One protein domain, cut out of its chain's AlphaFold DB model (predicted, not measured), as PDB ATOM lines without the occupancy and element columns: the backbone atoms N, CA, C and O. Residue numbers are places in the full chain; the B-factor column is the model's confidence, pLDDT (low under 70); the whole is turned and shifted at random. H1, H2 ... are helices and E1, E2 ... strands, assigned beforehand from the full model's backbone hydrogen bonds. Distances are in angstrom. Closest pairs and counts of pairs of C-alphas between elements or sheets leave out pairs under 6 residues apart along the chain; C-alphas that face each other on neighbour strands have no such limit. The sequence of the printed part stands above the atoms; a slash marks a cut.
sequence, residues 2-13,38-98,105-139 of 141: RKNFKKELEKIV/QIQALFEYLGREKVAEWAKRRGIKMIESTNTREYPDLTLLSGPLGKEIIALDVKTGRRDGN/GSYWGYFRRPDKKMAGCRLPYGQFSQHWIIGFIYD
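This is residues 2 to 13, 38 to 98 and 105 to 139 of the 141 residues of an uncharacterized protein of Parcubacteria group bacterium CG2_30_36_18 (UniProt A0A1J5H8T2). Look for a twisted sheet of four strands with helices H2 and H1 over one face, making two layers. Its order is E1, E2, E3, E4, mixed: E1 E2 E3 are a meander, each the antiparallel neighbour of the one before. The 108 printed residues, with two named helices then four named strands, are mixed in class and compact: radius of gyration of the C-alphas 14.3 A, spans 41 by 35 by 24 A.

Start with H1, residues 2 to 13; its residues 9 to 13 alone touch H2, residues 39 to 57, closest at C-alphas 13 and 47, 6.4 A, a steep tilt of 50 degrees. Hairpin E1, residues 61 to 64, and E2, residues 74 to 77, has N 61 and O 77 at 2.8 A. E2 and E3, residues 86 to 94, another hairpin, have N 74 and O 88 at 2.9 A. Parallel E4, residues 130 to 138, has O 134 2.8 A from N 91. H2 is on the sheet, C-alphas 44 and 90 its closest to E3, 5.5 A. In H2 every O i to N i+4 pair is within hydrogen-bond range, in H1 6 of 8.

Find C-alpha 2 at (-74.727, 56.673, 213.209), beginning H1; E4 ends at C-alpha 138, (-96.612, 69.045, 225.626). H2 is 27.8 A long, E3 26.0 A.

The printed part has two cuts: across the one from C-alpha 13 to C-alpha 38 the gap is 19.3 A, and across the one from C-alpha 98 to C-alpha 105 it is 23.2 A. Residues 105 to 129 have no named element. Residues 2 to 3 are under pLDDT 70.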
ATOM      1  N   ARG A   2     -73.512  55.871 213.516       58.22
ATOM      2  CA  ARG A   2     -74.727  56.673 213.209       58.22
ATOM      3  C   ARG A   2     -75.976  56.384 214.058       58.22
ATOM      4  O   ARG A   2     -76.642  57.320 214.485       58.22
ATOM      5  N   LYS A   3     -76.264  55.110 214.373       59.41
ATOM      6  CA  LYS A   3     -77.332  54.737 215.332       59.41
ATOM      7  C   LYS A   3     -77.102  55.332 216.730       59.41
ATOM      8  O   LYS A   3     -78.052  55.419 217.498       59.41
ATOM      9  N   ASN A   4     -75.873  55.743 217.047       83.12
ATOM     10  CA  ASN A   4     -75.555  56.325 218.342       83.12
ATOM     11  C   ASN A   4     -75.975  57.795 218.425       83.12
ATOM     12  O   ASN A   4     -76.530  58.192 219.433       83.12
ATOM     13  N   PHE A   5     -75.809  58.589 217.360       90.25
ATOM     14  CA  PHE A   5     -76.116  60.027 217.414       90.25
ATOM     15  C   PHE A   5     -77.604  60.310 217.603       90.25
ATOM     16  O   PHE A   5     -77.947  61.142 218.429       90.25
ATOM     17  N   LYS A   6     -78.493  59.582 216.915       88.44
ATOM     18  CA  LYS A   6     -79.942  59.731 217.136       88.44
ATOM     19  C   LYS A   6     -80.339  59.377 218.573       88.44
ATOM     20  O   LYS A   6     -81.072  60.133 219.188       88.44
ATOM     21  N   LYS A   7     -79.797  58.281 219.123       90.75
ATOM     22  CA  LYS A   7     -80.035  57.869 220.519       90.75
ATOM     23  C   LYS A   7     -79.463  58.855 221.536       90.75
ATOM     24  O   LYS A   7     -80.050  59.083 222.584       90.75
ATOM     25  N   GLU A   8     -78.298  59.425 221.251       92.38
ATOM     26  CA  GLU A   8     -77.700  60.458 222.092       92.38
ATOM     27  C   GLU A   8     -78.526  61.739 222.065       92.38
ATOM     28  O   GLU A   8     -78.790  62.288 223.128       92.38
ATOM     29  N   LEU A   9     -78.952  62.184 220.876       91.62
ATOM     30  CA  LEU A   9     -79.850  63.324 220.715       91.62
ATOM     31  C   LEU A   9     -81.157  63.098 221.475       91.62
ATOM     32  O   LEU A   9     -81.548  63.949 222.260       91.62
ATOM     33  N   GLU A  10     -81.780  61.933 221.314       90.94
ATOM     34  CA  GLU A  10     -82.970  61.540 222.070       90.94
ATOM     35  C   GLU A  10     -82.727  61.626 223.583       90.94
ATOM     36  O   GLU A  10     -83.502  62.259 224.289       90.94
ATOM     37  N   LYS A  11     -81.603  61.092 224.078       92.38
ATOM     38  CA  LYS A  11     -81.258  61.122 225.506       92.38
ATOM     39  C   LYS A  11     -81.032  62.536 226.054       92.38
ATOM     40  O   LYS A  11     -81.382  62.804 227.200       92.38
ATOM     41  N   ILE A  12     -80.393  63.428 225.295       91.81
ATOM     42  CA  ILE A  12     -80.144  64.798 225.775       91.81
ATOM     43  C   ILE A  12     -81.411  65.656 225.731       91.81
ATOM     44  O   ILE A  12     -81.545  66.549 226.565       91.81
ATOM     45  N   VAL A  13     -82.331  65.395 224.792       91.25
ATOM     46  CA  VAL A  13     -83.581  66.164 224.674       91.25
ATOM     47  C   VAL A  13     -84.717  65.589 225.510       91.25
ATOM     48  O   VAL A  13     -85.582  66.347 225.926       91.25
ATOM     49  N   GLN A  38     -96.428  81.679 222.821       88.06
ATOM     50  CA  GLN A  38     -95.998  80.693 221.832       88.06
ATOM     51  C   GLN A  38     -95.036  79.683 222.466       88.06
ATOM     52  O   GLN A  38     -93.819  79.798 222.351       88.06
ATOM     53  N   ILE A  39     -95.593  78.665 223.119       86.31
ATOM     54  CA  ILE A  39     -94.846  77.580 223.784       86.31
ATOM     55  C   ILE A  39     -93.861  76.889 222.832       86.31
ATOM     56  O   ILE A  39     -92.768  76.500 223.242       86.31
ATOM     57  N   GLN A  40     -94.226  76.793 221.548       85.88
ATOM     58  CA  GLN A  40     -93.370  76.264 220.490       85.88
ATOM     59  C   GLN A  40     -91.980  76.913 220.488       85.88
ATOM     60  O   GLN A  40     -90.976  76.204 220.480       85.88
ATOM     61  N   ALA A  41     -91.923  78.245 220.560       87.38
ATOM     62  CA  ALA A  41     -90.669  78.986 220.506       87.38
ATOM     63  C   ALA A  41     -89.743  78.637 221.681       87.38
ATOM     64  O   ALA A  41     -88.522  78.640 221.527       87.38
ATOM     65  N   LEU A  42     -90.306  78.286 222.844       88.62
ATOM     66  CA  LEU A  42     -89.495  77.936 224.005       88.62
ATOM     67  C   LEU A  42     -88.872  76.546 223.890       88.62
ATOM     68  O   LEU A  42     -87.689  76.382 224.178       88.62
ATOM     69  N   PHE A  43     -89.632  75.545 223.447       89.62
ATOM     70  CA  PHE A  43     -89.076  74.211 223.204       89.62
ATOM     71  C   PHE A  43     -88.076  74.207 222.047       89.62
ATOM     72  O   PHE A  43     -87.072  73.500 222.125       89.62
ATOM     73  N   GLU A  44     -88.310  75.010 221.004       89.31
ATOM     74  CA  GLU A  44     -87.317  75.248 219.954       89.31
ATOM     75  C   GLU A  44     -86.015  75.789 220.547       89.31
ATOM     76  O   GLU A  44     -84.956  75.211 220.309       89.31
ATOM     77  N   TYR A  45     -86.090  76.831 221.379       89.69
ATOM     78  CA  TYR A  45     -84.925  77.392 222.062       89.69
ATOM     79  C   TYR A  45     -84.196  76.353 222.934       89.69
ATOM     80  O   TYR A  45     -83.012  76.093 222.728       89.69
ATOM     81  N   LEU A  46     -84.904  75.687 223.852       91.25
ATOM     82  CA  LEU A  46     -84.331  74.670 224.746       91.25
ATOM     83  C   LEU A  46     -83.707  73.496 223.984       91.25
ATOM     84  O   LEU A  46     -82.631  73.009 224.338       91.25
ATOM     85  N   GLY A  47     -84.393  73.027 222.941       92.62
ATOM     86  CA  GLY A  47     -83.913  71.959 222.077       92.62
ATOM     87  C   GLY A  47     -82.627  72.360 221.363       92.62
ATOM     88  O   GLY A  47     -81.660  71.597 221.384       92.62
ATOM     89  N   ARG A  48     -82.585  73.571 220.789       91.94
ATOM     90  CA  ARG A  48     -81.398  74.103 220.107       91.94
ATOM     91  C   ARG A  48     -80.206  74.219 221.056       91.94
ATOM     92  O   ARG A  48     -79.139  73.727 220.699       91.94
ATOM     93  N   GLU A  49     -80.391  74.724 222.277       92.12
ATOM     94  CA  GLU A  49     -79.321  74.803 223.288       92.12
ATOM     95  C   GLU A  49     -78.715  73.421 223.594       92.12
ATOM     96  O   GLU A  49     -77.494  73.235 223.566       92.12
ATOM     97  N   LYS A  50     -79.554  72.394 223.801       94.12
ATOM     98  CA  LYS A  50     -79.063  71.025 224.050       94.12
ATOM     99  C   LYS A  50     -78.340  70.427 222.850       94.12
ATOM    100  O   LYS A  50     -77.309  69.766 223.020       94.12
ATOM    101  N   VAL A  51     -78.839  70.669 221.640       95.25
ATOM    102  CA  VAL A  51     -78.167  70.230 220.411       95.25
ATOM    103  C   VAL A  51     -76.830  70.955 220.237       95.25
ATOM    104  O   VAL A  51     -75.850  70.299 219.885       95.25
ATOM    105  N   ALA A  52     -76.748  72.250 220.550       94.44
ATOM    106  CA  ALA A  52     -75.520  73.040 220.481       94.44
ATOM    107  C   ALA A  52     -74.430  72.478 221.405       94.44
ATOM    108  O   ALA A  52     -73.303  72.218 220.970       94.44
ATOM    109  N   GLU A  53     -74.776  72.207 222.668       94.81
ATOM    110  CA  GLU A  53     -73.878  71.580 223.648       94.81
ATOM    111  C   GLU A  53     -73.381  70.203 223.176       94.81
ATOM    112  O   GLU A  53     -72.202  69.856 223.315       94.81
ATOM    113  N   TRP A  54     -74.276  69.382 222.621       95.19
ATOM    114  CA  TRP A  54     -73.923  68.069 222.082       95.19
ATOM    115  C   TRP A  54     -73.024  68.165 220.848       95.19
ATOM    116  O   TRP A  54     -71.995  67.486 220.803       95.19
ATOM    117  N   ALA A  55     -73.352  69.038 219.896       95.75
ATOM    118  CA  ALA A  55     -72.584  69.232 218.673       95.75
ATOM    119  C   ALA A  55     -71.161  69.707 218.994       95.75
ATOM    120  O   ALA A  55     -70.191  69.112 218.517       95.75
ATOM    121  N   LYS A  56     -71.029  70.685 219.902       95.75
ATOM    122  CA  LYS A  56     -69.736  71.189 220.385       95.75
ATOM    123  C   LYS A  56     -68.876  70.074 220.979       95.75
ATOM    124  O   LYS A  56     -67.722  69.923 220.584       95.75
ATOM    125  N   ARG A  57     -69.432  69.238 221.869       95.25
ATOM    126  CA  ARG A  57     -68.712  68.095 222.476       95.25
ATOM    127  C   ARG A  57     -68.265  67.042 221.462       95.25
ATOM    128  O   ARG A  57     -67.364  66.262 221.753       95.25
ATOM    129  N   ARG A  58     -68.902  66.991 220.292       93.75
ATOM    130  CA  ARG A  58     -68.585  66.044 219.216       93.75
ATOM    131  C   ARG A  58     -67.769  66.650 218.082       93.75
ATOM    132  O   ARG A  58     -67.495  65.942 217.119       93.75
ATOM    133  N   GLY A  59     -67.375  67.921 218.183       95.62
ATOM    134  CA  GLY A  59     -66.680  68.621 217.103       95.62
ATOM    135  C   GLY A  59     -67.525  68.748 215.831       95.62
ATOM    136  O   GLY A  59     -66.979  68.838 214.734       95.62
ATOM    137  N   ILE A  60     -68.853  68.703 215.962       96.38
ATOM    138  CA  ILE A  60     -69.794  68.914 214.864       96.38
ATOM    139  C   ILE A  60     -70.010  70.418 214.728       96.38
ATOM    140  O   ILE A  60     -70.334  71.101 215.702       96.38
ATOM    141  N   LYS A  61     -69.855  70.938 213.511       97.19
ATOM    142  CA  LYS A  61     -70.196  72.323 213.209       97.19
ATOM    143  C   LYS A  61     -71.711  72.433 213.086       97.19
ATOM    144  O   LYS A  61     -72.326  71.738 212.278       97.19
ATOM    145  N   MET A  62     -72.286  73.331 213.873       96.12
ATOM    146  CA  MET A  62     -73.701  73.678 213.834       96.12
ATOM    147  C   MET A  62     -73.858  75.081 213.253       96.12
ATOM    148  O   MET A  62     -73.075  75.978 213.566       96.12
ATOM    149  N   ILE A  63     -74.846  75.260 212.383       96.56
ATOM    150  CA  ILE A  63     -75.231  76.559 211.835       96.56
ATOM    151  C   ILE A  63     -76.730  76.726 212.045       96.56
ATOM    152  O   ILE A  63     -77.502  75.886 211.585       96.56
ATOM    153  N   GLU A  64     -77.125  77.803 212.711       94.81
ATOM    154  CA  GLU A  64     -78.530  78.135 212.948       94.81
ATOM    155  C   GLU A  64     -79.158  78.839 211.743       94.81
ATOM    156  O   GLU A  64     -78.471  79.505 210.957       94.81
ATOM    157  N   SER A  65     -80.476  78.696 211.613       92.69
ATOM    158  CA  SER A  65     -81.287  79.488 210.696       92.69
ATOM    159  C   SER A  65     -81.109  80.981 210.976       92.69
ATOM    160  O   SER A  65     -81.136  81.424 212.123       92.69
ATOM    161  N   THR A  66     -80.998  81.777 209.923       89.31
ATOM    162  CA  THR A  66     -80.889  83.242 210.014       89.31
ATOM    163  C   THR A  66     -82.211  83.927 210.361       89.31
ATOM    164  O   THR A  66     -82.217  85.089 210.759       89.31
ATOM    165  N   ASN A  67     -83.340  83.242 210.161       88.69
ATOM    166  CA  ASN A  67     -84.683  83.739 210.442       88.69
ATOM    167  C   ASN A  67     -85.684  82.575 210.532       88.69
ATOM    168  O   ASN A  67     -85.413  81.476 210.056       88.69
ATOM    169  N   THR A  68     -86.882  82.852 211.046       83.69
ATOM    170  CA  THR A  68     -87.945  81.860 211.296       83.69
ATOM    171  C   THR A  68     -88.557  81.216 210.045       83.69
ATOM    172  O   THR A  68     -89.370  80.304 210.164       83.69
ATOM    173  N   ARG A  69     -88.220  81.686 208.834       88.19
ATOM    174  CA  ARG A  69     -88.712  81.134 207.558       88.19
ATOM    175  C   ARG A  69     -87.656  80.313 206.815       88.19
ATOM    176  O   ARG A  69     -87.953  79.794 205.739       88.19
ATOM    177  N   GLU A  70     -86.431  80.231 207.331       92.81
ATOM    178  CA  GLU A  70     -85.347  79.460 206.723       92.81
ATOM    179  C   GLU A  70     -85.350  78.026 207.260       92.81
ATOM    180  O   GLU A  70     -85.222  77.798 208.454       92.81
ATOM    181  N   TYR A  71     -85.465  77.057 206.354       94.44
ATOM    182  CA  TYR A  71     -85.266  75.645 206.642       94.44
ATOM    183  C   TYR A  71     -83.801  75.232 206.429       94.44
ATOM    184  O   TYR A  71     -83.201  75.625 205.414       94.44
ATOM    185  N   PRO A  72     -83.247  74.346 207.276       95.69
ATOM    186  CA  PRO A  72     -83.772  73.878 208.573       95.69
ATOM    187  C   PRO A  72     -83.455  74.849 209.721       95.69
ATOM    188  O   PRO A  72     -82.610  75.729 209.547       95.69
ATOM    189  N   ASP A  73     -84.034  74.612 210.904       94.69
ATOM    190  CA  ASP A  73     -83.650  75.302 212.148       94.69
ATOM    191  C   ASP A  73     -82.137  75.215 212.402       94.69
ATOM    192  O   ASP A  73     -81.479  76.216 212.685       94.69
ATOM    193  N   LEU A  74     -81.583  74.001 212.289       96.31
ATOM    194  CA  LEU A  74     -80.172  73.703 212.503       96.31
ATOM    195  C   LEU A  74     -79.604  72.900 211.330       96.31
ATOM    196  O   LEU A  74     -80.135  71.866 210.924       96.31
ATOM    197  N   THR A  75     -78.460  73.341 210.817       97.75
ATOM    198  CA  THR A  75     -77.641  72.579 209.868       97.75
ATOM    199  C   THR A  75     -76.411  72.023 210.582       97.75
ATOM    200  O   THR A  75     -75.582  72.792 211.072       97.75
ATOM    201  N   LEU A  76     -76.271  70.695 210.618       97.38
ATOM    202  CA  LEU A  76     -75.124  69.995 211.205       97.38
ATOM    203  C   LEU A  76     -74.196  69.478 210.103       97.38
ATOM    204  O   LEU A  76     -74.648  68.808 209.173       97.38
ATOM    205  N   LEU A  77     -72.899  69.759 210.212       96.56
ATOM    206  CA  LEU A  77     -71.886  69.304 209.257       96.56
ATOM    207  C   LEU A  77     -70.506  69.147 209.914       96.56
ATOM    208  O   LEU A  77     -70.284  69.572 211.049       96.56
ATOM    209  N   SER A  78     -69.554  68.587 209.165       94.25
ATOM    210  CA  SER A  78     -68.148  68.438 209.572       94.25
ATOM    211  C   SER A  78     -67.927  67.501 210.775       94.25
ATOM    212  O   SER A  78     -68.832  66.806 211.244       94.25
ATOM    213  N   GLY A  79     -66.673  67.418 211.233       92.94
ATOM    214  CA  GLY A  79     -66.266  66.535 212.323       92.94
ATOM    215  C   GLY A  79     -66.577  65.065 212.007       92.94
ATOM    216  O   GLY A  79     -66.292  64.610 210.894       92.94
ATOM    217  N   PRO A  80     -67.199  64.309 212.930       93.31
ATOM    218  CA  PRO A  80     -67.511  62.896 212.722       93.31
ATOM    219  C   PRO A  80     -68.582  62.640 211.644       93.31
ATOM    220  O   PRO A  80     -68.826  61.482 211.305       93.31
ATOM    221  N   LEU A  81     -69.228  63.683 211.102       92.75
ATOM    222  CA  LEU A  81     -70.173  63.568 209.982       92.75
ATOM    223  C   LEU A  81     -69.476  63.502 208.612       92.75
ATOM    224  O   LEU A  81     -70.093  63.112 207.621       92.75
ATOM    225  N   GLY A  82     -68.187  63.854 208.529       93.56
ATOM    226  CA  GLY A  82     -67.451  63.880 207.265       93.56
ATOM    227  C   GLY A  82     -68.096  64.831 206.250       93.56
ATOM    228  O   GLY A  82     -68.190  66.032 206.497       93.56
ATOM    229  N   LYS A  83     -68.527  64.285 205.104       94.75
ATOM    230  CA  LYS A  83     -69.206  65.034 204.028       94.75
ATOM    231  C   LYS A  83     -70.729  65.110 204.191       94.75
ATOM    232  O   LYS A  83     -71.373  65.775 203.387       94.75
ATOM    233  N   GLU A  84     -71.310  64.420 205.173       95.69
ATOM    234  CA  GLU A  84     -72.758  64.459 205.377       95.69
ATOM    235  C   GLU A  84     -73.190  65.820 205.931       95.69
ATOM    236  O   GLU A  84     -72.558  66.376 206.833       95.69
ATOM    237  N   ILE A  85     -74.299  66.327 205.395       97.44
ATOM    238  CA  ILE A  85     -74.980  67.524 205.888       97.44
ATOM    239  C   ILE A  85     -76.345  67.079 206.398       97.44
ATOM    240  O   ILE A  85     -77.119  66.464 205.664       97.44
ATOM    241  N   ILE A  86     -76.640  67.364 207.661       97.25
ATOM    242  CA  ILE A  86     -77.896  66.970 208.299       97.25
ATOM    243  C   ILE A  86     -78.728  68.222 208.537       97.25
ATOM    244  O   ILE A  86     -78.268  69.170 209.176       97.25
ATOM    245  N   ALA A  87     -79.957  68.200 208.035       97.06
ATOM    246  CA  ALA A  87     -80.989  69.144 208.424       97.06
ATOM    247  C   ALA A  87     -81.656  68.649 209.705       97.06
ATOM    248  O   ALA A  87     -82.102  67.503 209.749       97.06
ATOM    249  N   LEU A  88     -81.731  69.488 210.732       96.62
ATOM    250  CA  LEU A  88     -82.406  69.179 211.986       96.62
ATOM    251  C   LEU A  88     -83.408  70.287 212.295       96.62
ATOM    252  O   LEU A  88     -83.032  71.450 212.395       96.62
ATOM    253  N   ASP A  89     -84.670  69.897 212.441       94.75
ATOM    254  CA  ASP A  89     -85.782  70.779 212.790       94.75
ATOM    255  C   ASP A  89     -86.328  70.394 214.164       94.75
ATOM    256  O   ASP A  89     -86.444  69.208 214.495       94.75
ATOM    257  N   VAL A  90     -86.697  71.392 214.955       93.38
ATOM    258  CA  VAL A  90     -87.442  71.195 216.191       93.38
ATOM    259  C   VAL A  90     -88.915  71.445 215.897       93.38
ATOM    260  O   VAL A  90     -89.299  72.410 215.237       93.38
ATOM    261  N   LYS A  91     -89.769  70.527 216.347       92.88
ATOM    262  CA  LYS A  91     -91.217  70.619 216.185       92.88
ATOM    263  C   LYS A  91     -91.900  70.377 217.510       92.88
ATOM    264  O   LYS A  91     -91.462  69.555 218.309       92.88
ATOM    265  N   THR A  92     -93.007  71.070 217.717       91.81
ATOM    266  CA  THR A  92     -93.831  70.907 218.912       91.81
ATOM    267  C   THR A  92     -95.261  70.577 218.535       91.81
ATOM    268  O   THR A  92     -95.800  71.185 217.612       91.81
ATOM    269  N   GLY A  93     -95.882  69.667 219.274       92.06
ATOM    270  CA  GLY A  93     -97.298  69.346 219.160       92.06
ATOM    271  C   GLY A  93     -97.952  69.448 220.529       92.06
ATOM    272  O   GLY A  93     -97.527  68.773 221.466       92.06
ATOM    273  N   ARG A  94     -98.993  70.275 220.658       90.75
ATOM    274  CA  ARG A  94     -99.856  70.223 221.844       90.75
ATOM    275  C   ARG A  94    -100.632  68.908 221.810       90.75
ATOM    276  O   ARG A  94    -101.067  68.469 220.739       90.75
ATOM    277  N   ARG A  95    -100.774  68.257 222.956       92.19
ATOM    278  CA  ARG A  95    -101.663  67.107 223.101       92.19
ATOM    279  C   ARG A  95    -103.108  67.591 223.244       92.19
ATOM    280  O   ARG A  95    -103.384  68.543 223.966       92.19
ATOM    281  N   ASP A  96    -104.013  66.920 222.547       89.94
ATOM    282  CA  ASP A  96    -105.460  67.092 222.652       89.94
ATOM    283  C   ASP A  96    -106.081  65.724 222.975       89.94
ATOM    284  O   ASP A  96    -106.195  64.840 222.115       89.94
ATOM    285  N   GLY A  97    -106.356  65.492 224.263       89.00
ATOM    286  CA  GLY A  97    -106.720  64.180 224.796       89.00
ATOM    287  C   GLY A  97    -105.645  63.124 224.506       89.00
ATOM    288  O   GLY A  97    -104.522  63.204 224.994       89.00
ATOM    289  N   ASN A  98    -105.977  62.135 223.671       89.31
ATOM    290  CA  ASN A  98    -105.045  61.083 223.240       89.31
ATOM    291  C   ASN A  98    -104.421  61.344 221.858       89.31
ATOM    292  O   ASN A  98    -103.783  60.455 221.293       89.31
ATOM    293  N   GLY A 105     -93.272  70.968 207.801       84.81
ATOM    294  CA  GLY A 105     -92.910  71.934 206.766       84.81
ATOM    295  C   GLY A 105     -93.832  71.904 205.541       84.81
ATOM    296  O   GLY A 105     -94.769  71.112 205.442       84.81
ATOM    297  N   SER A 106     -93.596  72.835 204.612       81.94
ATOM    298  CA  SER A 106     -94.438  73.015 203.424       81.94
ATOM    299  C   SER A 106     -94.164  71.957 202.358       81.94
ATOM    300  O   SER A 106     -93.034  71.818 201.891       81.94
ATOM    301  N   TYR A 107     -95.231  71.306 201.877       85.56
ATOM    302  CA  TYR A 107     -95.188  70.386 200.737       85.56
ATOM    303  C   TYR A 107     -95.240  71.103 199.360       85.56
ATOM    304  O   TYR A 107     -95.269  70.449 198.317       85.56
ATOM    305  N   TRP A 108     -95.206  72.437 199.296       83.50
ATOM    306  CA  TRP A 108     -95.187  73.173 198.017       83.50
ATOM    307  C   TRP A 108     -93.852  73.894 197.730       83.50
ATOM    308  O   TRP A 108     -93.726  74.581 196.721       83.50
ATOM    309  N   GLY A 109     -92.843  73.732 198.595       84.25
ATOM    310  CA  GLY A 109     -91.618  74.541 198.583       84.25
ATOM    311  C   GLY A 109     -90.355  73.881 198.012       84.25
ATOM    312  O   GLY A 109     -90.363  73.183 196.995       84.25
ATOM    313  N   TYR A 110     -89.238  74.143 198.694       89.38
ATOM    314  CA  TYR A 110     -87.863  73.847 198.279       89.38
ATOM    315  C   TYR A 110     -87.579  72.379 197.933       89.38
ATOM    316  O   TYR A 110     -86.772  72.106 197.048       89.38
ATOM    317  N   PHE A 111     -88.269  71.425 198.558       88.94
ATOM    318  CA  PHE A 111     -88.003  70.000 198.336       88.94
ATOM    319  C   PHE A 111     -88.431  69.511 196.939       88.94
ATOM    320  O   PHE A 111     -87.979  68.463 196.491       88.94
ATOM    321  N   ARG A 112     -89.263  70.275 196.213       92.81
ATOM    322  CA  ARG A 112     -89.670  69.967 194.827       92.81
ATOM    323  C   ARG A 112     -88.652  70.385 193.770       92.81
ATOM    324  O   ARG A 112     -88.863  70.142 192.579       92.81
ATOM    325  N   ARG A 113     -87.606  71.101 194.182       93.38
ATOM    326  CA  ARG A 113     -86.490  71.563 193.347       93.38
ATOM    327  C   ARG A 113     -85.181  71.279 194.096       93.38
ATOM    328  O   ARG A 113     -84.493  72.221 194.484       93.38
ATOM    329  N   PRO A 114     -84.873  69.999 194.387       94.00
ATOM    330  CA  PRO A 114     -83.800  69.634 195.312       94.00
ATOM    331  C   PRO A 114     -82.406  70.052 194.829       94.00
ATOM    332  O   PRO A 114     -81.507  70.257 195.641       94.00
ATOM    333  N   ASP A 115     -82.243  70.230 193.526       96.50
ATOM    334  CA  ASP A 115     -81.044  70.707 192.846       96.50
ATOM    335  C   ASP A 115     -80.831  72.229 192.956       96.50
ATOM    336  O   ASP A 115     -79.717  72.710 192.748       96.50
ATOM    337  N   LYS A 116     -81.864  73.007 193.316       94.81
ATOM    338  CA  LYS A 116     -81.820  74.478 193.329       94.81
ATOM    339  C   LYS A 116     -81.847  75.048 194.739       94.81
ATOM    340  O   LYS A 116     -82.584  74.588 195.610       94.81
ATOM    341  N   LYS A 117     -81.097  76.134 194.954       94.31
ATOM    342  CA  LYS A 117     -81.233  76.953 196.163       94.31
ATOM    343  C   LYS A 117     -82.513  77.787 196.061       94.31
ATOM    344  O   LYS A 117     -82.549  78.801 195.373       94.31
ATOM    345  N   MET A 118     -83.560  77.321 196.729       93.75
ATOM    346  CA  MET A 118     -84.875  77.960 196.768       93.75
ATOM    347  C   MET A 118     -84.994  78.908 197.967       93.75
ATOM    348  O   MET A 118     -84.335  78.717 198.990       93.75
ATOM    349  N   ALA A 119     -85.868  79.912 197.868       90.38
ATOM    350  CA  ALA A 119     -86.196  80.774 199.002       90.38
ATOM    351  C   ALA A 119     -86.726  79.949 200.190       90.38
ATOM    352  O   ALA A 119     -87.465  78.979 200.005       90.38
ATOM    353  N   GLY A 120     -86.332  80.331 201.407       89.94
ATOM    354  CA  GLY A 120     -86.705  79.614 202.629       89.94
ATOM    355  C   GLY A 120     -85.956  78.298 202.849       89.94
ATOM    356  O   GLY A 120     -86.348  77.538 203.723       89.94
ATOM    357  N   CYS A 121     -84.895  78.007 202.088       93.69
ATOM    358  CA  CYS A 121     -84.025  76.852 202.311       93.69
ATOM    359  C   CYS A 121     -82.557  77.276 202.259       93.69
ATOM    360  O   CYS A 121     -82.103  77.879 201.281       93.69
ATOM    361  N   ARG A 122     -81.797  76.953 203.305       94.38
ATOM    362  CA  ARG A 122     -80.418  77.428 203.469       94.38
ATOM    363  C   ARG A 122     -79.483  76.952 202.354       94.38
ATOM    364  O   ARG A 122     -78.641  77.712 201.856       94.38
ATOM    365  N   LEU A 123     -79.655  75.697 201.951       95.38
ATOM    366  CA  LEU A 123     -78.934  75.011 200.878       95.38
ATOM    367  C   LEU A 123     -79.942  74.440 199.870       95.38
ATOM    368  O   LEU A 123     -81.113  74.296 200.222       95.38
ATOM    369  N   PRO A 124     -79.534  74.088 198.635       96.44
ATOM    370  CA  PRO A 124     -80.358  73.221 197.797       96.44
ATOM    371  C   PRO A 124     -80.788  71.982 198.588       96.44
ATOM    372  O   PRO A 124     -79.954  71.350 199.237       96.44
ATOM    373  N   TYR A 125     -82.084  71.658 198.581       96.12
ATOM    374  CA  TYR A 125     -82.640  70.647 199.490       96.12
ATOM    375  C   TYR A 125     -81.953  69.276 199.343       96.12
ATOM    376  O   TYR A 125     -81.729  68.593 200.334       96.12
ATOM    377  N   GLY A 126     -81.522  68.917 198.130       96.31
ATOM    378  CA  GLY A 126     -80.795  67.678 197.843       96.31
ATOM    379  C   GLY A 126     -79.355  67.623 198.367       96.31
ATOM    380  O   GLY A 126     -78.726  66.576 198.259       96.31
ATOM    381  N   GLN A 127     -78.811  68.710 198.931       97.44
ATOM    382  CA  GLN A 127     -77.504  68.676 199.605       97.44
ATOM    383  C   GLN A 127     -77.579  68.073 201.010       97.44
ATOM    384  O   GLN A 127     -76.564  67.605 201.528       97.44
ATOM    385  N   PHE A 128     -78.757  68.071 201.637       97.44
ATOM    386  CA  PHE A 128     -78.940  67.417 202.925       97.44
ATOM    387  C   PHE A 128     -78.980  65.902 202.723       97.44
ATOM    388  O   PHE A 128     -79.820  65.367 202.008       97.44
ATOM    389  N   SER A 129     -78.064  65.191 203.375       96.94
ATOM    390  CA  SER A 129     -78.017  63.728 203.345       96.94
ATOM    391  C   SER A 129     -79.117  63.108 204.208       96.94
ATOM    392  O   SER A 129     -79.509  61.963 203.992       96.94
ATOM    393  N   GLN A 130     -79.573  63.836 205.233       95.50
ATOM    394  CA  GLN A 130     -80.602  63.398 206.171       95.50
ATOM    395  C   GLN A 130     -81.416  64.589 206.685       95.50
ATOM    396  O   GLN A 130     -80.883  65.686 206.854       95.50
ATOM    397  N   HIS A 131     -82.682  64.325 207.012       95.44
ATOM    398  CA  HIS A 131     -83.609  65.277 207.620       95.44
ATOM    399  C   HIS A 131     -84.118  64.691 208.941       95.44
ATOM    400  O   HIS A 131     -84.764  63.642 208.954       95.44
ATOM    401  N   TRP A 132     -83.745  65.302 210.061       95.75
ATOM    402  CA  TRP A 132     -84.081  64.863 211.413       95.75
ATOM    403  C   TRP A 132     -85.093  65.818 212.034       95.75
ATOM    404  O   TRP A 132     -85.011  67.027 211.840       95.75
ATOM    405  N   ILE A 133     -86.028  65.258 212.800       94.56
ATOM    406  CA  ILE A 133     -87.015  66.014 213.568       94.56
ATOM    407  C   ILE A 133     -86.842  65.658 215.039       94.56
ATOM    408  O   ILE A 133     -86.854  64.478 215.393       94.56
ATOM    409  N   ILE A 134     -86.703  66.677 215.883       94.31
ATOM    410  CA  ILE A 134     -86.874  66.560 217.331       94.31
ATOM    411  C   ILE A 134     -88.297  67.015 217.641       94.31
ATOM    412  O   ILE A 134     -88.616  68.193 217.499       94.31
ATOM    413  N   GLY A 135     -89.160  66.070 218.009       93.31
ATOM    414  CA  GLY A 135     -90.561  66.335 218.324       93.31
ATOM    415  C   GLY A 135     -90.793  66.431 219.829       93.31
ATOM    416  O   GLY A 135     -90.643  65.430 220.525       93.31
ATOM    417  N   PHE A 136     -91.208  67.596 220.320       92.31
ATOM    418  CA  PHE A 136     -91.707  67.764 221.685       92.31
ATOM    419  C   PHE A 136     -93.232  67.681 221.703       92.31
ATOM    420  O   PHE A 136     -93.911  68.374 220.945       92.31
ATOM    421  N   ILE A 137     -93.777  66.851 222.587       91.69
ATOM    422  CA  ILE A 137     -95.214  66.804 222.869       91.69
ATOM    423  C   ILE A 137     -95.415  67.421 224.245       91.69
ATOM    424  O   ILE A 137     -94.716  67.037 225.181       91.69
ATOM    425  N   TYR A 138     -96.349  68.359 224.365       88.44
ATOM    426  CA  TYR A 138     -96.612  69.045 225.626       88.44
ATOM    427  C   TYR A 138     -98.108  69.148 225.925       88.44
ATOM    428  O   TYR A 138     -98.941  69.187 225.014       88.44
ATOM    429  N   ASP A 139     -98.406  69.238 227.215       86.75
ATOM    430  CA  ASP A 139     -99.704  69.619 227.761       86.75
ATOM    431  C   ASP A 139     -99.617  71.084 228.225       86.75
ATOM    432  O   ASP A 139     -98.567  71.534 228.691       86.75
TER     433      ASP A 139